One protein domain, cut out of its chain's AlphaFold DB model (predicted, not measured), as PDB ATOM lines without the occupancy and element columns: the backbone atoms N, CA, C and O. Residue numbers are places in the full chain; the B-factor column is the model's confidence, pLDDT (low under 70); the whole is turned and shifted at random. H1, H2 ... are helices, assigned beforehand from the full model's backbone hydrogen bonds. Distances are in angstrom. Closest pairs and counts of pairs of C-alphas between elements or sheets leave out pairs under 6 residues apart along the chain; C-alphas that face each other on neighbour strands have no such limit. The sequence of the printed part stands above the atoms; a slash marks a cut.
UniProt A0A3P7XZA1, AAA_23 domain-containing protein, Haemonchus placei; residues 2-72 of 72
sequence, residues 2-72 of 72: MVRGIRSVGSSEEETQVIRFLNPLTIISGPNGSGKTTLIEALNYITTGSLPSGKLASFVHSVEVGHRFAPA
ATOM      1  N   MET A   2      48.849  48.477  11.764       93.06
ATOM      2  CA  MET A   2      49.278  49.504  12.716       93.06
ATOM      3  C   MET A   2      48.077  49.879  13.583       93.06
ATOM      4  O   MET A   2      46.982  50.066  13.058       93.06
ATOM      5  N   VAL A   3      48.277  49.928  14.895       91.56
ATOM      6  CA  VAL A   3      47.233  50.169  15.891       91.56
ATOM      7  C   VAL A   3      47.689  51.296  16.807       91.56
ATOM      8  O   VAL A   3      48.779  51.225  17.371       91.56
ATOM      9  N   ARG A   4      46.859  52.332  16.952       91.94
ATOM     10  CA  ARG A   4      47.135  53.521  17.767       91.94
ATOM     11  C   ARG A   4      45.827  54.110  18.281       91.94
ATOM     12  O   ARG A   4      44.840  54.115  17.552       91.94
ATOM     13  N   GLY A   5      45.831  54.611  19.513       88.06
ATOM     14  CA  GLY A   5      44.711  55.351  20.096       88.06
ATOM     15  C   GLY A   5      43.433  54.532  20.272       88.06
ATOM     16  O   GLY A   5      42.348  55.108  20.227       88.06
ATOM     17  N   ILE A   6      43.545  53.209  20.456       88.38
ATOM     18  CA  ILE A   6      42.390  52.339  20.710       88.38
ATOM     19  C   ILE A   6      42.506  51.622  22.054       88.38
ATOM     20  O   ILE A   6      43.476  50.916  22.317       88.38
ATOM     21  N   ARG A   7      41.485  51.749  22.907       87.31
ATOM     22  CA  ARG A   7      41.383  51.091  24.227       87.31
ATOM     23  C   ARG A   7      42.649  51.171  25.082       87.31
ATOM     24  O   ARG A   7      42.867  52.196  25.702       87.31
ATOM     25  N   SER A   8      43.464  50.119  25.168       83.38
ATOM     26  CA  SER A   8      44.708  50.102  25.956       83.38
ATOM     27  C   SER A   8      45.939  50.560  25.166       83.38
ATOM     28  O   SER A   8      47.012  50.678  25.744       83.38
ATOM     29  N   VAL A   9      45.809  50.782  23.857       85.31
ATOM     30  CA  VAL A   9      46.878  51.272  22.983       85.31
ATOM     31  C   VAL A   9      46.842  52.793  22.965       85.31
ATOM     32  O   VAL A   9      45.854  53.381  22.522       85.31
ATOM     33  N   GLY A  10      47.924  53.399  23.445       85.75
ATOM     34  CA  GLY A  10      48.084  54.840  23.565       85.75
ATOM     35  C   GLY A  10      48.019  55.606  22.249       85.75
ATOM     36  O   GLY A  10      48.082  55.039  21.153       85.75
ATOM     37  N   SER A  11      47.822  56.917  22.362       87.31
ATOM     38  CA  SER A  11      47.669  57.823  21.223       87.31
ATOM     39  C   SER A  11      48.978  58.476  20.792       87.31
ATOM     40  O   SER A  11      48.964  59.189  19.791       87.31
ATOM     41  N   SER A  12      50.105  58.244  21.469       89.94
ATOM     42  CA  SER A  12      51.421  58.718  21.020       89.94
ATOM     43  C   SER A  12      52.016  57.827  19.918       89.94
ATOM     44  O   SER A  12      51.520  56.737  19.629       89.94
ATOM     45  N   GLU A  13      53.059  58.312  19.241       88.81
ATOM     46  CA  GLU A  13      53.780  57.510  18.243       88.81
ATOM     47  C   GLU A  13      54.532  56.347  18.905       88.81
ATOM     48  O   GLU A  13      54.472  55.223  18.414       88.81
ATOM     49  N   GLU A  14      55.125  56.595  20.073       90.62
ATOM     50  CA  GLU A  14      55.860  55.616  20.885       90.62
ATOM     51  C   GLU A  14      54.974  54.455  21.367       90.62
ATOM     52  O   GLU A  14      55.432  53.321  21.490       90.62
ATOM     53  N   GLU A  15      53.685  54.712  21.589       86.94
ATOM     54  CA  GLU A  15      52.701  53.706  22.007       86.94
ATOM     55  C   GLU A  15      52.036  52.976  20.831       86.94
ATOM     56  O   GLU A  15      51.198  52.090  21.036       86.94
ATOM     57  N   THR A  16      52.387  53.328  19.590       89.69
ATOM     58  CA  THR A  16      51.853  52.653  18.404       89.69
ATOM     59  C   THR A  16      52.329  51.207  18.369       89.69
ATOM     60  O   THR A  16      53.523  50.915  18.346       89.69
ATOM     61  N   GLN A  17      51.383  50.279  18.247       90.19
ATOM     62  CA  GLN A  17      51.692  48.871  18.042       90.19
ATOM     63  C   GLN A  17      51.658  48.514  16.557       90.19
ATOM     64  O   GLN A  17      50.677  48.769  15.853       90.19
ATOM     65  N   VAL A  18      52.725  47.874  16.078       92.00
ATOM     66  CA  VAL A  18      52.828  47.381  14.701       92.00
ATOM     67  C   VAL A  18      52.928  45.866  14.705       92.00
ATOM     68  O   VAL A  18      53.842  45.287  15.286       92.00
ATOM     69  N   ILE A  19      52.005  45.220  13.997       92.62
ATOM     70  CA  ILE A  19      51.955  43.766  13.859       92.62
ATOM     71  C   ILE A  19      52.211  43.388  12.411       92.62
ATOM     72  O   ILE A  19      51.529  43.850  11.486       92.62
ATOM     73  N   ARG A  20      53.208  42.524  12.228       94.88
ATOM     74  CA  ARG A  20      53.554  41.906  10.951       94.88
ATOM     75  C   ARG A  20      53.019  40.480  10.961       94.88
ATOM     76  O   ARG A  20      53.416  39.687  11.807       94.88
ATOM     77  N   PHE A  21      52.109  40.178  10.040       94.81
ATOM     78  CA  PHE A  21      51.594  38.822   9.881       94.81
ATOM     79  C   PHE A  21      52.635  37.962   9.174       94.81
ATOM     80  O   PHE A  21      53.156  38.335   8.123       94.81
ATOM     81  N   LEU A  22      52.943  36.828   9.788       96.12
ATOM     82  CA  LEU A  22      53.819  35.795   9.265       96.12
ATOM     83  C   LEU A  22      53.018  34.814   8.404       96.12
ATOM     84  O   LEU A  22      51.849  34.537   8.680       96.12
ATOM     85  N   ASN A  23      53.683  34.255   7.396       94.19
ATOM     86  CA  ASN A  23      53.184  33.172   6.554       94.19
ATOM     87  C   ASN A  23      53.968  31.891   6.905       94.19
ATOM     88  O   ASN A  23      55.198  31.951   6.914       94.19
ATOM     89  N   PRO A  24      53.319  30.752   7.215       96.00
ATOM     90  CA  PRO A  24      51.875  30.501   7.147       96.00
ATOM     91  C   PRO A  24      51.098  30.789   8.431       96.00
ATOM     92  O   PRO A  24      49.871  30.745   8.408       96.00
ATOM     93  N   LEU A  25      51.775  31.061   9.549       96.19
ATOM     94  CA  LEU A  25      51.128  31.125  10.856       96.19
ATOM     95  C   LEU A  25      51.633  32.300  11.689       96.19
ATOM     96  O   LEU A  25      52.832  32.460  11.900       96.19
ATOM     97  N   THR A  26      50.693  33.067  12.237       95.81
ATOM     98  CA  THR A  26      50.940  34.094  13.255       95.81
ATOM     99  C   THR A  26      50.225  33.695  14.541       95.81
ATOM    100  O   THR A  26      49.027  33.426  14.512       95.81
ATOM    101  N   ILE A  27      50.935  33.678  15.670       95.62
ATOM    102  CA  ILE A  27      50.358  33.372  16.986       95.62
ATOM    103  C   ILE A  27      50.288  34.656  17.811       95.62
ATOM    104  O   ILE A  27      51.292  35.340  17.993       95.62
ATOM    105  N   ILE A  28      49.105  34.958  18.344       93.25
ATOM    106  CA  ILE A  28      48.870  36.082  19.253       93.25
ATOM    107  C   ILE A  28      48.584  35.502  20.641       93.25
ATOM    108  O   ILE A  28      47.542  34.886  20.857       93.25
ATOM    109  N   SER A  29      49.506  35.693  21.585       94.81
ATOM    110  CA  SER A  29      49.414  35.160  22.950       94.81
ATOM    111  C   SER A  29      49.760  36.223  23.993       94.81
ATOM    112  O   SER A  29      50.429  37.209  23.694       94.81
ATOM    113  N   GLY A  30      49.272  36.039  25.218       93.31
ATOM    114  CA  GLY A  30      49.503  36.947  26.341       93.31
ATOM    115  C   GLY A  30      48.429  36.837  27.430       93.31
ATOM    116  O   GLY A  30      47.410  36.170  27.220       93.31
ATOM    117  N   PRO A  31      48.612  37.505  28.582       95.19
ATOM    118  CA  PRO A  31      47.678  37.466  29.710       95.19
ATOM    119  C   PRO A  31      46.263  37.972  29.381       95.19
ATOM    120  O   PRO A  31      46.032  38.654  28.377       95.19
ATOM    121  N   ASN A  32      45.285  37.666  30.233       90.44
ATOM    122  CA  ASN A  32      43.953  38.269  30.126       90.44
ATOM    123  C   ASN A  32      44.047  39.795  30.256       90.44
ATOM    124  O   ASN A  32      44.832  40.308  31.046       90.44
ATOM    125  N   GLY A  33      43.282  40.518  29.436       86.25
ATOM    126  CA  GLY A  33      43.351  41.981  29.378       86.25
ATOM    127  C   GLY A  33      44.513  42.555  28.556       86.25
ATOM    128  O   GLY A  33      44.547  43.760  28.354       86.25
ATOM    129  N   SER A  34      45.409  41.737  27.984       88.62
ATOM    130  CA  SER A  34      46.559  42.228  27.195       88.62
ATOM    131  C   SER A  34      46.214  42.796  25.805       88.62
ATOM    132  O   SER A  34      47.111  43.036  25.004       88.62
ATOM    133  N   GLY A  35      44.929  42.940  25.462       88.44
ATOM    134  CA  GLY A  35      44.495  43.518  24.183       88.44
ATOM    135  C   GLY A  35      44.372  42.552  22.994       88.44
ATOM    136  O   GLY A  35      44.076  43.005  21.893       88.44
ATOM    137  N   LYS A  36      44.517  41.229  23.187       92.31
ATOM    138  CA  LYS A  36      44.387  40.228  22.099       92.31
ATOM    139  C   LYS A  36      43.064  40.346  21.333       92.31
ATOM    140  O   LYS A  36      43.064  40.393  20.110       92.31
ATOM    141  N   THR A  37      41.940  40.430  22.046       91.25
ATOM    142  CA  THR A  37      40.611  40.582  21.430       91.25
ATOM    143  C   THR A  37      40.483  41.917  20.704       91.25
ATOM    144  O   THR A  37      40.032  41.935  19.565       91.25
ATOM    145  N   THR A  38      40.967  43.010  21.307       90.75
ATOM    146  CA  THR A  38      40.995  44.342  20.678       90.75
ATOM    147  C   THR A  38      41.713  44.315  19.334       90.75
ATOM    148  O   THR A  38      41.264  44.947  18.385       90.75
ATOM    149  N   LEU A  39      42.807  43.558  19.237       92.06
ATOM    150  CA  LEU A  39      43.543  43.404  17.992       92.06
ATOM    151  C   LEU A  39      42.719  42.689  16.909       92.06
ATOM    152  O   LEU A  39      42.671  43.155  15.772       92.06
ATOM    153  N   ILE A  40      42.058  41.580  17.250       92.75
ATOM    154  CA  ILE A  40      41.205  40.844  16.302       92.75
ATOM    155  C   ILE A  40      39.996  41.687  15.874       92.75
ATOM    156  O   ILE A  40      39.646  41.715  14.698       92.75
ATOM    157  N   GLU A  41      39.389  42.431  16.795       92.81
ATOM    158  CA  GLU A  41      38.286  43.344  16.483       92.81
ATOM    159  C   GLU A  41      38.737  44.497  15.588       92.81
ATOM    160  O   GLU A  41      38.034  44.846  14.646       92.81
ATOM    161  N   ALA A  42      39.923  45.062  15.829       92.62
ATOM    162  CA  ALA A  42      40.484  46.092  14.966       92.62
ATOM    163  C   ALA A  42      40.795  45.544  13.563       92.62
ATOM    164  O   ALA A  42      40.557  46.245  12.584       92.62
ATOM    165  N   LEU A  43      41.255  44.289  13.439       93.69
ATOM    166  CA  LEU A  43      41.409  43.623  12.137       93.69
ATOM    167  C   LEU A  43      40.074  43.497  11.413       93.69
ATOM    168  O   LEU A  43      39.991  43.823  10.235       93.69
ATOM    169  N   ASN A  44      39.034  43.052  12.116       94.38
ATOM    170  CA  ASN A  44      37.700  42.941  11.543       94.38
ATOM    171  C   ASN A  44      37.144  44.312  11.129       94.38
ATOM    172  O   ASN A  44      36.557  44.449  10.059       94.38
ATOM    173  N   TYR A  45      37.357  45.346  11.942       93.81
ATOM    174  CA  TYR A  45      36.917  46.703  11.638       93.81
ATOM    175  C   TYR A  45      37.584  47.253  10.374       93.81
ATOM    176  O   TYR A  45      36.888  47.760   9.502       93.81
ATOM    177  N   ILE A  46      38.906  47.116  10.215       93.19
ATOM    178  CA  ILE A  46      39.587  47.650   9.020       93.19
ATOM    179  C   ILE A  46      39.218  46.901   7.734       93.19
ATOM    180  O   ILE A  46      39.339  47.471   6.654       93.19
ATOM    181  N   THR A  47      38.792  45.636   7.828       94.06
ATOM    182  CA  THR A  47      38.412  44.835   6.656       94.06
ATOM    183  C   THR A  47      36.924  44.904   6.331       94.06
ATOM    184  O   THR A  47      36.560  44.681   5.180       94.06
ATOM    185  N   THR A  48      36.060  45.207   7.307       96.19
ATOM    186  CA  THR A  48      34.594  45.134   7.135       96.19
ATOM    187  C   THR A  48      33.830  46.390   7.556       96.19
ATOM    188  O   THR A  48      32.658  46.522   7.226       96.19
ATOM    189  N   GLY A  49      34.445  47.294   8.318       92.25
ATOM    190  CA  GLY A  49      33.773  48.421   8.974       92.25
ATOM    191  C   GLY A  49      32.981  48.047  10.234       92.25
ATOM    192  O   GLY A  49      32.382  48.922  10.858       92.25
ATOM    193  N   SER A  50      32.977  46.775  10.644       92.88
ATOM    194  CA  SER A  50      32.198  46.306  11.796       92.88
ATOM    195  C   SER A  50      32.828  46.738  13.120       92.88
ATOM    196  O   SER A  50      33.991  46.430  13.393       92.88
ATOM    197  N   LEU A  51      32.053  47.419  13.964       90.00
ATOM    198  CA  LEU A  51      32.469  47.776  15.320       90.00
ATOM    199  C   LEU A  51      32.512  46.542  16.246       90.00
ATOM    200  O   LEU A  51      31.863  45.531  15.960       90.00
ATOM    201  N   PRO A  52      33.258  46.613  17.366       89.06
ATOM    202  CA  PRO A  52      33.245  45.577  18.393       89.06
ATOM    203  C   PRO A  52      31.832  45.312  18.914       89.06
ATOM    204  O   PRO A  52      31.004  46.220  18.974       89.06
ATOM    205  N   SER A  53      31.565  44.086  19.354       82.50
ATOM    206  CA  SER A  53      30.284  43.711  19.955       82.50
ATOM    207  C   SER A  53      30.404  43.518  21.473       82.50
ATOM    208  O   SER A  53      31.486  43.317  22.024       82.50
ATOM    209  N   GLY A  54      29.278  43.597  22.188       79.44
ATOM    210  CA  GLY A  54      29.224  43.382  23.639       79.44
ATOM    211  C   GLY A  54      29.463  44.643  24.479       79.44
ATOM    212  O   GLY A  54      29.200  45.759  24.043       79.44
ATOM    213  N   LYS A  55      29.927  44.466  25.726       71.44
ATOM    214  CA  LYS A  55      29.993  45.541  26.742       71.44
ATOM    215  C   LYS A  55      30.908  46.716  26.368       71.44
ATOM    216  O   LYS A  55      30.730  47.807  26.895       71.44
ATOM    217  N   LEU A  56      31.884  46.494  25.491       75.75
ATOM    218  CA  LEU A  56      32.835  47.504  25.015       75.75
ATOM    219  C   LEU A  56      32.724  47.644  23.494       75.75
ATOM    220  O   LEU A  56      33.689  47.412  22.767       75.75
ATOM    221  N   ALA A  57      31.538  48.032  23.018       81.00
ATOM    222  CA  ALA A  57      31.204  48.159  21.595       81.00
ATOM    223  C   ALA A  57      31.929  49.308  20.852       81.00
ATOM    224  O   ALA A  57      31.573  49.666  19.733       81.00
ATOM    225  N   SER A  58      32.943  49.918  21.470       84.94
ATOM    226  CA  SER A  58      33.720  51.017  20.904       84.94
ATOM    227  C   SER A  58      35.224  50.822  21.124       84.94
ATOM    228  O   SER A  58      35.675  50.039  21.970       84.94
ATOM    229  N   PHE A  59      36.016  51.555  20.340       84.81
ATOM    230  CA  PHE A  59      37.479  51.559  20.407       84.81
ATOM    231  C   PHE A  59      38.052  52.690  21.276       84.81
ATOM    232  O   PHE A  59      39.243  52.967  21.203       84.81
ATOM    233  N   VAL A  60      37.238  53.343  22.107       83.25
ATOM    234  CA  VAL A  60      37.654  54.533  22.867       83.25
ATOM    235  C   VAL A  60      38.849  54.225  23.780       83.25
ATOM    236  O   VAL A  60      38.817  53.286  24.576       83.25
ATOM    237  N   HIS A  61      39.910  55.021  23.641       74.25
ATOM    238  CA  HIS A  61      41.061  55.051  24.540       74.25
ATOM    239  C   HIS A  61      40.762  56.015  25.706       74.25
ATOM    240  O   HIS A  61      40.397  57.163  25.466       74.25
ATOM    241  N   SER A  62      40.915  55.544  26.952       61.81
ATOM    242  CA  SER A  62      40.524  56.204  28.219       61.81
ATOM    243  C   SER A  62      39.015  56.248  28.546       61.81
ATOM    244  O   SER A  62      38.163  56.582  27.724       61.81
ATOM    245  N   VAL A  63      38.686  55.930  29.805       53.09
ATOM    246  CA  VAL A  63      37.312  55.852  30.346       53.09
ATOM    247  C   VAL A  63      36.663  57.241  30.457       53.09
ATOM    248  O   VAL A  63      35.447  57.366  30.319       53.09
ATOM    249  N   GLU A  64      37.469  58.296  30.628       51.22
ATOM    250  CA  GLU A  64      36.992  59.684  30.731       51.22
ATOM    251  C   GLU A  64      36.322  60.178  29.444       51.22
ATOM    252  O   GLU A  64      35.324  60.896  29.490       51.22
ATOM    253  N   VAL A  65      36.826  59.754  28.282       51.72
ATOM    254  CA  VAL A  65      36.222  60.092  26.987       51.72
ATOM    255  C   VAL A  65      34.920  59.310  26.798       51.72
ATOM    256  O   VAL A  65      33.932  59.872  26.335       51.72
ATOM    257  N   GLY A  66      34.876  58.043  27.224       52.41
ATOM    258  CA  GLY A  66      33.684  57.197  27.123       52.41
ATOM    259  C   GLY A  66      32.477  57.735  27.899       52.41
ATOM    260  O   GLY A  66      31.363  57.711  27.382       52.41
ATOM    261  N   HIS A  67      32.694  58.298  29.093       50.16
ATOM    262  CA  HIS A  67      31.619  58.879  29.909       50.16
ATOM    263  C   HIS A  67      30.983  60.133  29.288       50.16
ATOM    264  O   HIS A  67      29.839  60.457  29.595       50.16
ATOM    265  N   ARG A  68      31.702  60.829  28.400       48.50
ATOM    266  CA  ARG A  68      31.228  62.043  27.716       48.50
ATOM    267  C   ARG A  68      30.314  61.753  26.520       48.50
ATOM    268  O   ARG A  68      29.638  62.661  26.049       48.50
ATOM    269  N   PHE A  69      30.310  60.509  26.037       51.41
ATOM    270  CA  PHE A  69      29.539  60.062  24.870       51.41
ATOM    271  C   PHE A  69      28.530  58.949  25.194       51.41
ATOM    272  O   PHE A  69      27.885  58.429  24.284       51.41
ATOM    273  N   ALA A  70      28.374  58.580  26.467       44.56
ATOM    274  CA  ALA A  70      27.269  57.736  26.899       44.56
ATOM    275  C   ALA A  70      25.985  58.588  26.951       44.56
ATOM    276  O   ALA A  70      26.007  59.649  27.582       44.56
ATOM    277  N   PRO A  71      24.885  58.187  26.285       47.19
ATOM    278  CA  PRO A  71      23.602  58.845  26.495       47.19
ATOM    279  C   PRO A  71      23.196  58.685  27.967       47.19
ATOM    280  O   PRO A  71      23.425  57.623  28.552       47.19
ATOM    281  N   ALA A  72      22.673  59.770  28.546       47.41
ATOM    282  CA  ALA A  72      22.171  59.825  29.919       47.41
ATOM    283  C   ALA A  72      21.068  58.791  30.184       47.41
ATOM    284  O   ALA A  72      20.293  58.504  29.240       47.41
TER     285      ALA A  72
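This is residues 2 to 72 of the 72 residues of the protein "AAA_23 domain-containing protein" of Haemonchus placei (UniProt A0A3P7XZA1). This model has little regular structure: one helix, H1, stands among long loops, with residues 21 to 27 sticking out as a loop and residues 67 to 72 as a tail. A short helix, H2, residues 63 to 67, comes just before that tail along the chain, and its last residue, His 67, is the first residue of the tail. The printed part has 71 residues with two named helices, H1 then H2, and no named strand; the class is all helix, though the named elements hold only 18 residues. It is only just compact, close to loose, with a radius of gyration of the C-alphas of 13.4 A, and elongated, spanning 48 by 27 by 23 A.

H1, residues 36 to 48, and H2, residues 63 to 67, are apart. Residues 2 to 3 pair with residues 17 to 18, antiparallel. In H1 and H2 every O i to N i+4 pair is within hydrogen-bond range.

H1 measures 18.5 A from C-alpha 36 at (44.387, 40.228, 22.099) to C-alpha 48. H2 ends at C-alpha 67, (31.619, 58.879, 29.909).

The C-alphas of Pro 24 and Ala 72 are the two farthest apart, 47.5 A. The printed part has no cut. The link from H1 to H2 is long, 14 residues. Residues 62 to 72 have pLDDT under 70.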